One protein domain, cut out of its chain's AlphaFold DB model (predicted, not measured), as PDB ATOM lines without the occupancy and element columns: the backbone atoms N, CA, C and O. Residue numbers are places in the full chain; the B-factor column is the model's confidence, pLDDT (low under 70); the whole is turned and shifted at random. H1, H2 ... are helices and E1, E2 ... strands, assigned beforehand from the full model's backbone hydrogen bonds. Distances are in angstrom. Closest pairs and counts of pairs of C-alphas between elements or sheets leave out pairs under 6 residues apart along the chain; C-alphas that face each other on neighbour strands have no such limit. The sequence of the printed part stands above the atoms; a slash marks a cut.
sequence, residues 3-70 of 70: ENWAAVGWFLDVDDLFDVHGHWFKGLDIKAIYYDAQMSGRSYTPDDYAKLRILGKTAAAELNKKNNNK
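This is residues 3 to 70 of the 70 residues of an uncharacterized protein of Salinimonas sp. G2-b (UniProt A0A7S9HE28). A small two-stranded hairpin, E1 and E2, packs on one long helix, H3, with E2 as the nearer strand. H1 crosses H3 at a steep angle, and H2 lies beyond the hairpin's E2 end, near both of these helices. The printed part has 68 residues, with three named helices and two named strands in the order H1, E1, E2, H2, H3; the sheet is antiparallel and the class is mostly helix. It is compact by its radius of gyration of the C-alphas, 12.4 A, but elongated in outline, 39 by 23 by 16 A.

Begin at the hairpin of E1, residues 18 to 21, and E2, residues 24 to 28, antiparallel at 150 degrees. Look there for N 19 and O 27, 2.8 A apart, and N 26 and O 19, 2.9 A apart, both within hydrogen-bond range. From E2 go to H3, residues 46 to 68: 18 pairs of C-alphas lie within 8 A, the closest being Gly 27 and Lys 57 at 4.7 A. H1, residues 3 to 13, touches H3 with H3 residues 48 to 56 alone, the closest C-alphas being Ala 7 and Leu 52 at 5.7 A. They run the same way at a steep tilt of 55 degrees. H2, residues 30 to 39, touches no helix but is near H1, and near H3 with closest C-alphas 8.4 A apart, only just short of touching. Every O i to N i+4 pair is within hydrogen-bond range in H2 and H3, and 6 of 7 in H1.

Find C-alpha 18 at (140.850, 249.803, 156.463), where E1 begins its 9.6 A; E2 measures 11.9 A. H1 starts at C-alpha 3, (149.842, 229.141, 151.021), and covers 16.5 A; H2 covers 14.2 A. H3 runs 33.0 A to C-alpha 68 at (132.048, 248.313, 171.549).

The C-alphas farthest apart, Gly 41 and Lys 70, are 39.9 A from each other. The printed part has no cut and no long link. The model's pLDDT is under 70 at residues 3, 69 and 70.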
ATOM      1  N   GLU A   3     150.823 228.376 151.808       60.12
ATOM      2  CA  GLU A   3     149.842 229.141 151.021       60.12
ATOM      3  C   GLU A   3     149.073 230.214 151.812       60.12
ATOM      4  O   GLU A   3     148.687 231.239 151.260       60.12
ATOM      5  N   ASN A   4     148.873 230.002 153.115       70.69
ATOM      6  CA  ASN A   4     148.157 230.957 153.967       70.69
ATOM      7  C   ASN A   4     149.078 232.064 154.500       70.69
ATOM      8  O   ASN A   4     148.609 233.157 154.800       70.69
ATOM      9  N   TRP A   5     150.385 231.804 154.593       80.88
ATOM     10  CA  TRP A   5     151.356 232.772 155.109       80.88
ATOM     11  C   TRP A   5     151.567 233.951 154.163       80.88
ATOM     12  O   TRP A   5     151.749 235.067 154.638       80.88
ATOM     13  N   ALA A   6     151.479 233.732 152.849       84.38
ATOM     14  CA  ALA A   6     151.553 234.812 151.867       84.38
ATOM     15  C   ALA A   6     150.402 235.819 152.041       84.38
ATOM     16  O   ALA A   6     150.635 237.025 152.072       84.38
ATOM     17  N   ALA A   7     149.175 235.331 152.246       85.81
ATOM     18  CA  ALA A   7     148.017 236.187 152.491       85.81
ATOM     19  C   ALA A   7     148.102 236.925 153.837       85.81
ATOM     20  O   ALA A   7     147.683 238.075 153.925       85.81
ATOM     21  N   VAL A   8     148.664 236.291 154.873       86.94
ATOM     22  CA  VAL A   8     148.921 236.949 156.166       86.94
ATOM     23  C   VAL A   8     149.983 238.035 156.028       86.94
ATOM     24  O   VAL A   8     149.777 239.133 156.528       86.94
ATOM     25  N   GLY A   9     151.087 237.761 155.329       88.81
ATOM     26  CA  GLY A   9     152.115 238.765 155.050       88.81
ATOM     27  C   GLY A   9     151.534 239.955 154.297       88.81
ATOM     28  O   GLY A   9     151.699 241.087 154.726       88.81
ATOM     29  N   TRP A  10     150.746 239.694 153.251       88.62
ATOM     30  CA  TRP A  10     150.072 240.766 152.528       88.62
ATOM     31  C   TRP A  10     149.103 241.548 153.405       88.62
ATOM     32  O   TRP A  10     149.112 242.768 153.351       88.62
ATOM     33  N   PHE A  11     148.311 240.877 154.240       91.19
ATOM     34  CA  PHE A  11     147.429 241.564 155.177       91.19
ATOM     35  C   PHE A  11     148.189 242.541 156.079       91.19
ATOM     36  O   PHE A  11     147.706 243.646 156.271       91.19
ATOM     37  N   LEU A  12     149.361 242.153 156.587       91.00
ATOM     38  CA  LEU A  12     150.200 243.020 157.421       91.00
ATOM     39  C   LEU A  12     150.814 244.193 156.645       91.00
ATOM     40  O   LEU A  12     151.096 245.217 157.251       91.00
ATOM     41  N   ASP A  13     151.013 244.057 155.334       91.19
ATOM     42  CA  ASP A  13     151.513 245.151 154.491       91.19
ATOM     43  C   ASP A  13     150.439 246.216 154.204       91.19
ATOM     44  O   ASP A  13     150.788 247.333 153.840       91.19
ATOM     45  N   VAL A  14     149.151 245.862 154.313       92.19
ATOM     46  CA  VAL A  14     148.007 246.735 153.969       92.19
ATOM     47  C   VAL A  14     147.040 246.928 155.141       92.19
ATOM     48  O   VAL A  14     145.866 247.255 154.939       92.19
ATOM     49  N   ASP A  15     147.489 246.667 156.372       89.88
ATOM     50  CA  ASP A  15     146.646 246.722 157.571       89.88
ATOM     51  C   ASP A  15     146.249 248.151 157.968       89.88
ATOM     52  O   ASP A  15     145.360 248.342 158.794       89.88
ATOM     53  N   ASP A  16     146.848 249.154 157.340       90.69
ATOM     54  CA  ASP A  16     146.491 250.563 157.423       90.69
ATOM     55  C   ASP A  16     145.348 250.942 156.462       90.69
ATOM     56  O   ASP A  16     144.650 251.934 156.687       90.69
ATOM     57  N   LEU A  17     145.075 250.124 155.439       94.31
ATOM     58  CA  LEU A  17     144.061 250.372 154.406       94.31
ATOM     59  C   LEU A  17     142.653 249.890 154.803       94.31
ATOM     60  O   LEU A  17     141.923 249.323 153.985       94.31
ATOM     61  N   PHE A  18     142.229 250.096 156.053       93.06
ATOM     62  CA  PHE A  18     140.850 249.803 156.463       93.06
ATOM     63  C   PHE A  18     139.848 250.842 155.934       93.06
ATOM     64  O   PHE A  18     140.032 252.046 156.083       93.06
ATOM     65  N   ASP A  19     138.713 250.360 155.420       93.81
ATOM     66  CA  ASP A  19     137.511 251.168 155.214       93.81
ATOM     67  C   ASP A  19     136.803 251.356 156.564       93.81
ATOM     68  O   ASP A  19     136.243 250.418 157.152       93.81
ATOM     69  N   VAL A  20     136.858 252.586 157.072       90.12
ATOM     70  CA  VAL A  20     136.282 252.987 158.354       90.12
ATOM     71  C   VAL A  20     135.110 253.932 158.112       90.12
ATOM     72  O   VAL A  20     135.211 254.913 157.379       90.12
ATOM     73  N   HIS A  21     133.984 253.672 158.777       87.19
ATOM     74  CA  HIS A  21     132.816 254.546 158.760       87.19
ATOM     75  C   HIS A  21     132.466 254.982 160.185       87.19
ATOM     76  O   HIS A  21     131.893 254.221 160.968       87.19
ATOM     77  N   GLY A  22     132.835 256.217 160.526       86.38
ATOM     78  CA  GLY A  22     132.736 256.721 161.893       86.38
ATOM     79  C   GLY A  22     133.672 255.949 162.823       86.38
ATOM     80  O   GLY A  22     134.884 255.974 162.641       86.38
ATOM     81  N   HIS A  23     133.107 255.238 163.798       85.00
ATOM     82  CA  HIS A  23     133.858 254.425 164.765       85.00
ATOM     83  C   HIS A  23     133.869 252.922 164.426       85.00
ATOM     84  O   HIS A  23     134.215 252.104 165.276       85.00
ATOM     85  N   TRP A  24     133.470 252.550 163.205       86.88
ATOM     86  CA  TRP A  24     133.289 251.157 162.798       86.88
ATOM     87  C   TRP A  24     134.166 250.798 161.606       86.88
ATOM     88  O   TRP A  24     134.156 251.483 160.585       86.88
ATOM     89  N   PHE A  25     134.860 249.671 161.707       92.62
ATOM     90  CA  PHE A  25     135.647 249.073 160.635       92.62
ATOM     91  C   PHE A  25     134.739 248.185 159.772       92.62
ATOM     92  O   PHE A  25     134.073 247.287 160.292       92.62
ATOM     93  N   LYS A  26     134.698 248.398 158.452       90.56
ATOM     94  CA  LYS A  26     133.927 247.556 157.511       90.56
ATOM     95  C   LYS A  26     134.747 246.410 156.910       90.56
ATOM     96  O   LYS A  26     134.177 245.469 156.353       90.56
ATOM     97  N   GLY A  27     136.068 246.483 157.030       92.25
ATOM     98  CA  GLY A  27     137.030 245.615 156.355       92.25
ATOM     99  C   GLY A  27     138.076 246.464 155.645       92.25
ATOM    100  O   GLY A  27     138.153 247.663 155.885       92.25
ATOM    101  N   LEU A  28     138.870 245.849 154.776       94.38
ATOM    102  CA  LEU A  28     139.856 246.579 153.984       94.38
ATOM    103  C   LEU A  28     139.199 247.310 152.805       94.38
ATOM    104  O   LEU A  28     138.258 246.787 152.196       94.38
ATOM    105  N   ASP A  29     139.728 248.481 152.453       94.31
ATOM    106  CA  ASP A  29     139.377 249.195 151.230       94.31
ATOM    107  C   ASP A  29     140.020 248.495 150.027       94.31
ATOM    108  O   ASP A  29     141.213 248.600 149.742       94.31
ATOM    109  N   ILE A  30     139.186 247.774 149.284       89.88
ATOM    110  CA  ILE A  30     139.625 246.987 148.132       89.88
ATOM    111  C   ILE A  30     140.164 247.868 147.001       89.88
ATOM    112  O   ILE A  30     141.033 247.424 146.252       89.88
ATOM    113  N   LYS A  31     139.672 249.105 146.853       91.44
ATOM    114  CA  LYS A  31     140.192 250.022 145.830       91.44
ATOM    115  C   LYS A  31     141.578 250.508 146.221       91.44
ATOM    116  O   LYS A  31     142.463 250.503 145.372       91.44
ATOM    117  N   ALA A  32     141.772 250.875 147.488       93.19
ATOM    118  CA  ALA A  32     143.082 251.268 147.995       93.19
ATOM    119  C   ALA A  32     144.099 250.127 147.841       93.19
ATOM    120  O   ALA A  32     145.164 250.346 147.276       93.19
ATOM    121  N   ILE A  33     143.727 248.895 148.213       92.06
ATOM    122  CA  ILE A  33     144.573 247.704 148.019       92.06
ATOM    123  C   ILE A  33     144.912 247.480 146.544       92.06
ATOM    124  O   ILE A  33     146.045 247.139 146.217       92.06
ATOM    125  N   TYR A  34     143.938 247.642 145.646       90.50
ATOM    126  CA  TYR A  34     144.173 247.482 144.213       90.50
ATOM    127  C   TYR A  34     145.227 248.477 143.710       90.50
ATOM    128  O   TYR A  34     146.147 248.087 142.992       90.50
ATOM    129  N   TYR A  35     145.121 249.748 144.108       92.31
ATOM    130  CA  TYR A  35     146.098 250.770 143.736       92.31
ATOM    131  C   TYR A  35     147.462 250.544 144.389       92.31
ATOM    132  O   TYR A  35     148.470 250.641 143.694       92.31
ATOM    133  N   ASP A  36     147.510 250.186 145.672       92.81
ATOM    134  CA  ASP A  36     148.758 249.846 146.361       92.81
ATOM    135  C   ASP A  36     149.485 248.693 145.661       92.81
ATOM    136  O   ASP A  36     150.671 248.792 145.348       92.81
ATOM    137  N   ALA A  37     148.763 247.630 145.304       90.50
ATOM    138  CA  ALA A  37     149.343 246.502 144.593       90.50
ATOM    139  C   ALA A  37     149.895 246.905 143.211       90.50
ATOM    140  O   ALA A  37     150.969 246.447 142.817       90.50
ATOM    141  N   GLN A  38     149.212 247.805 142.493       92.31
ATOM    142  CA  GLN A  38     149.729 248.365 141.240       92.31
ATOM    143  C   GLN A  38     150.993 249.208 141.456       92.31
ATOM    144  O   GLN A  38     151.944 249.084 140.684       92.31
ATOM    145  N   MET A  39     151.023 250.049 142.493       92.56
ATOM    146  CA  MET A  39     152.152 250.939 142.788       92.56
ATOM    147  C   MET A  39     153.369 250.191 143.347       92.56
ATOM    148  O   MET A  39     154.502 250.572 143.066       92.56
ATOM    149  N   SER A  40     153.147 249.105 144.090       89.94
ATOM    150  CA  SER A  40     154.191 248.240 144.652       89.94
ATOM    151  C   SER A  40     154.686 247.164 143.677       89.94
ATOM    152  O   SER A  40     155.614 246.420 143.995       89.94
ATOM    153  N   GLY A  41     154.080 247.058 142.488       89.31
ATOM    154  CA  GLY A  41     154.405 246.017 141.511       89.31
ATOM    155  C   GLY A  41     154.015 244.608 141.972       89.31
ATOM    156  O   GLY A  41     154.532 243.618 141.446       89.31
ATOM    157  N   ARG A  42     153.117 244.491 142.956       87.44
ATOM    158  CA  ARG A  42     152.644 243.209 143.478       87.44
ATOM    159  C   ARG A  42     151.602 242.615 142.534       87.44
ATOM    160  O   ARG A  42     150.575 243.218 142.244       87.44
ATOM    161  N   SER A  43     151.846 241.387 142.090       82.94
ATOM    162  CA  SER A  43     150.852 240.580 141.376       82.94
ATOM    163  C   SER A  43     150.181 239.620 142.350       82.94
ATOM    164  O   SER A  43     150.854 239.022 143.186       82.94
ATOM    165  N   TYR A  44     148.865 239.464 142.242       81.75
ATOM    166  CA  TYR A  44     148.088 238.582 143.106       81.75
ATOM    167  C   TYR A  44     147.026 237.839 142.299       81.75
ATOM    168  O   TYR A  44     146.525 238.322 141.280       81.75
ATOM    169  N   THR A  45     146.697 236.638 142.756       87.38
ATOM    170  CA  THR A  45     145.664 235.799 142.154       87.38
ATOM    171  C   THR A  45     144.287 236.119 142.750       87.38
ATOM    172  O   THR A  45     144.181 236.719 143.826       87.38
ATOM    173  N   PRO A  46     143.191 235.694 142.096       86.81
ATOM    174  CA  PRO A  46     141.857 235.777 142.690       86.81
ATOM    175  C   PRO A  46     141.746 235.074 144.052       86.81
ATOM    176  O   PRO A  46     140.952 235.494 144.895       86.81
ATOM    177  N   ASP A  47     142.543 234.028 144.275       89.44
ATOM    178  CA  ASP A  47     142.572 233.282 145.533       89.44
ATOM    179  C   ASP A  47     143.278 234.065 146.655       89.44
ATOM    180  O   ASP A  47     142.753 234.162 147.768       89.44
ATOM    181  N   ASP A  48     144.390 234.743 146.344       87.75
ATOM    182  CA  ASP A  48     145.063 235.653 147.284       87.75
ATOM    183  C   ASP A  48     144.118 236.765 147.744       87.75
ATOM    184  O   ASP A  48     144.012 237.061 148.936       87.75
ATOM    185  N   TYR A  49     143.363 237.341 146.803       88.38
ATOM    186  CA  TYR A  49     142.333 238.326 147.112       88.38
ATOM    187  C   TYR A  49     141.233 237.749 148.018       88.38
ATOM    188  O   TYR A  49     140.807 238.406 148.973       88.38
ATOM    189  N   ALA A  50     140.765 236.524 147.758       90.94
ATOM    190  CA  ALA A  50     139.750 235.879 148.587       90.94
ATOM    191  C   ALA A  50     140.239 235.684 150.032       90.94
ATOM    192  O   ALA A  50     139.510 236.006 150.976       90.94
ATOM    193  N   LYS A  51     141.488 235.236 150.210       91.94
ATOM    194  CA  LYS A  51     142.131 235.087 151.524       91.94
ATOM    195  C   LYS A  51     142.296 236.431 152.233       91.94
ATOM    196  O   LYS A  51     141.890 236.557 153.389       91.94
ATOM    197  N   LEU A  52     142.798 237.451 151.534       92.00
ATOM    198  CA  LEU A  52     142.951 238.802 152.082       92.00
ATOM    199  C   LEU A  52     141.604 239.380 152.540       92.00
ATOM    200  O   LEU A  52     141.493 239.945 153.628       92.00
ATOM    201  N   ARG A  53     140.543 239.171 151.754       92.06
ATOM    202  CA  ARG A  53     139.188 239.615 152.097       92.06
ATOM    203  C   ARG A  53     138.660 238.953 153.372       92.06
ATOM    204  O   ARG A  53     137.955 239.607 154.144       92.06
ATOM    205  N   ILE A  54     138.971 237.676 153.600       93.81
ATOM    206  CA  ILE A  54     138.594 236.963 154.830       93.81
ATOM    207  C   ILE A  54     139.359 237.525 156.033       93.81
ATOM    208  O   ILE A  54     138.740 237.791 157.069       93.81
ATOM    209  N   LEU A  55     140.668 237.756 155.890       93.81
ATOM    210  CA  LEU A  55     141.501 238.342 156.944       93.81
ATOM    211  C   LEU A  55     141.005 239.739 157.329       93.81
ATOM    212  O   LEU A  55     140.701 239.975 158.497       93.81
ATOM    213  N   GLY A  56     140.794 240.618 156.347       94.12
ATOM    214  CA  GLY A  56     140.303 241.977 156.576       94.12
ATOM    215  C   GLY A  56     138.940 242.028 157.269       94.12
ATOM    216  O   GLY A  56     138.746 242.806 158.203       94.12
ATOM    217  N   LYS A  57     137.991 241.165 156.875       94.12
ATOM    218  CA  LYS A  57     136.682 241.069 157.547       94.12
ATOM    219  C   LYS A  57     136.800 240.576 158.986       94.12
ATOM    220  O   LYS A  57     136.129 241.108 159.868       94.12
ATOM    221  N   THR A  58     137.634 239.566 159.215       94.56
ATOM    222  CA  THR A  58     137.861 239.009 160.553       94.56
ATOM    223  C   THR A  58     138.496 240.057 161.466       94.56
ATOM    224  O   THR A  58     137.990 240.301 162.558       94.56
ATOM    225  N   ALA A  59     139.537 240.744 160.993       93.69
ATOM    226  CA  ALA A  59     140.198 241.808 161.738       93.69
ATOM    227  C   ALA A  59     139.243 242.969 162.057       93.69
ATOM    228  O   ALA A  59     139.164 243.390 163.209       93.69
ATOM    229  N   ALA A  60     138.444 243.427 161.085       93.75
ATOM    230  CA  ALA A  60     137.434 244.460 161.315       93.75
ATOM    231  C   ALA A  60     136.404 244.044 162.379       93.75
ATOM    232  O   ALA A  60     136.054 244.845 163.246       93.75
ATOM    233  N   ALA A  61     135.945 242.789 162.362       93.56
ATOM    234  CA  ALA A  61     135.029 242.274 163.377       93.56
ATOM    235  C   ALA A  61     135.654 242.295 164.782       93.56
ATOM    236  O   ALA A  61     135.001 242.724 165.734       93.56
ATOM    237  N   GLU A  62     136.917 241.889 164.920       93.19
ATOM    238  CA  GLU A  62     137.635 241.921 166.201       93.19
ATOM    239  C   GLU A  62     137.906 243.352 166.695       93.19
ATOM    240  O   GLU A  62     137.731 243.644 167.880       93.19
ATOM    241  N   LEU A  63     138.267 244.272 165.796       90.88
ATOM    242  CA  LEU A  63     138.442 245.690 166.121       90.88
ATOM    243  C   LEU A  63     137.125 246.319 166.591       90.88
ATOM    244  O   LEU A  63     137.100 246.996 167.618       90.88
ATOM    245  N   ASN A  64     136.016 246.027 165.909       92.56
ATOM    246  CA  ASN A  64     134.691 246.502 166.306       92.56
ATOM    247  C   ASN A  64     134.252 245.949 167.667       92.56
ATOM    248  O   ASN A  64     133.700 246.695 168.474       92.56
ATOM    249  N   LYS A  65     134.524 244.670 167.969       91.38
ATOM    250  CA  LYS A  65     134.257 244.097 169.302       91.38
ATOM    251  C   LYS A  65     135.003 244.858 170.394       91.38
ATOM    252  O   LYS A  65     134.414 245.192 171.416       91.38
ATOM    253  N   LYS A  66     136.287 245.163 170.174       84.81
ATOM    254  CA  LYS A  66     137.085 245.953 171.123       84.81
ATOM    255  C   LYS A  66     136.560 247.377 171.278       84.81
ATOM    256  O   LYS A  66     136.625 247.909 172.380       84.81
ATOM    257  N   ASN A  67     136.056 247.978 170.202       80.31
ATOM    258  CA  ASN A  67     135.535 249.341 170.241       80.31
ATOM    259  C   ASN A  67     134.173 249.436 170.949       80.31
ATOM    260  O   ASN A  67     133.917 250.425 171.620       80.31
ATOM    261  N   ASN A  68     133.342 248.393 170.857       72.69
ATOM    262  CA  ASN A  68     132.048 248.313 171.549       72.69
ATOM    263  C   ASN A  68     132.138 247.908 173.027       72.69
ATOM    264  O   ASN A  68     131.163 248.062 173.753       72.69
ATOM    265  N   ASN A  69     133.272 247.356 173.463       62.06
ATOM    266  CA  ASN A  69     133.521 246.988 174.860       62.06
ATOM    267  C   ASN A  69     134.185 248.121 175.674       62.06
ATOM    268  O   ASN A  69     134.682 247.866 176.774       62.06
ATOM    269  N   LYS A  70     134.228 249.343 175.134       50.47
ATOM    270  CA  LYS A  70     134.635 250.569 175.833       50.47
ATOM    271  C   LYS A  70     133.415 251.422 176.140       50.47
ATOM    272  O   LYS A  70     133.447 252.070 177.207       50.47
TER     273      LYS A  70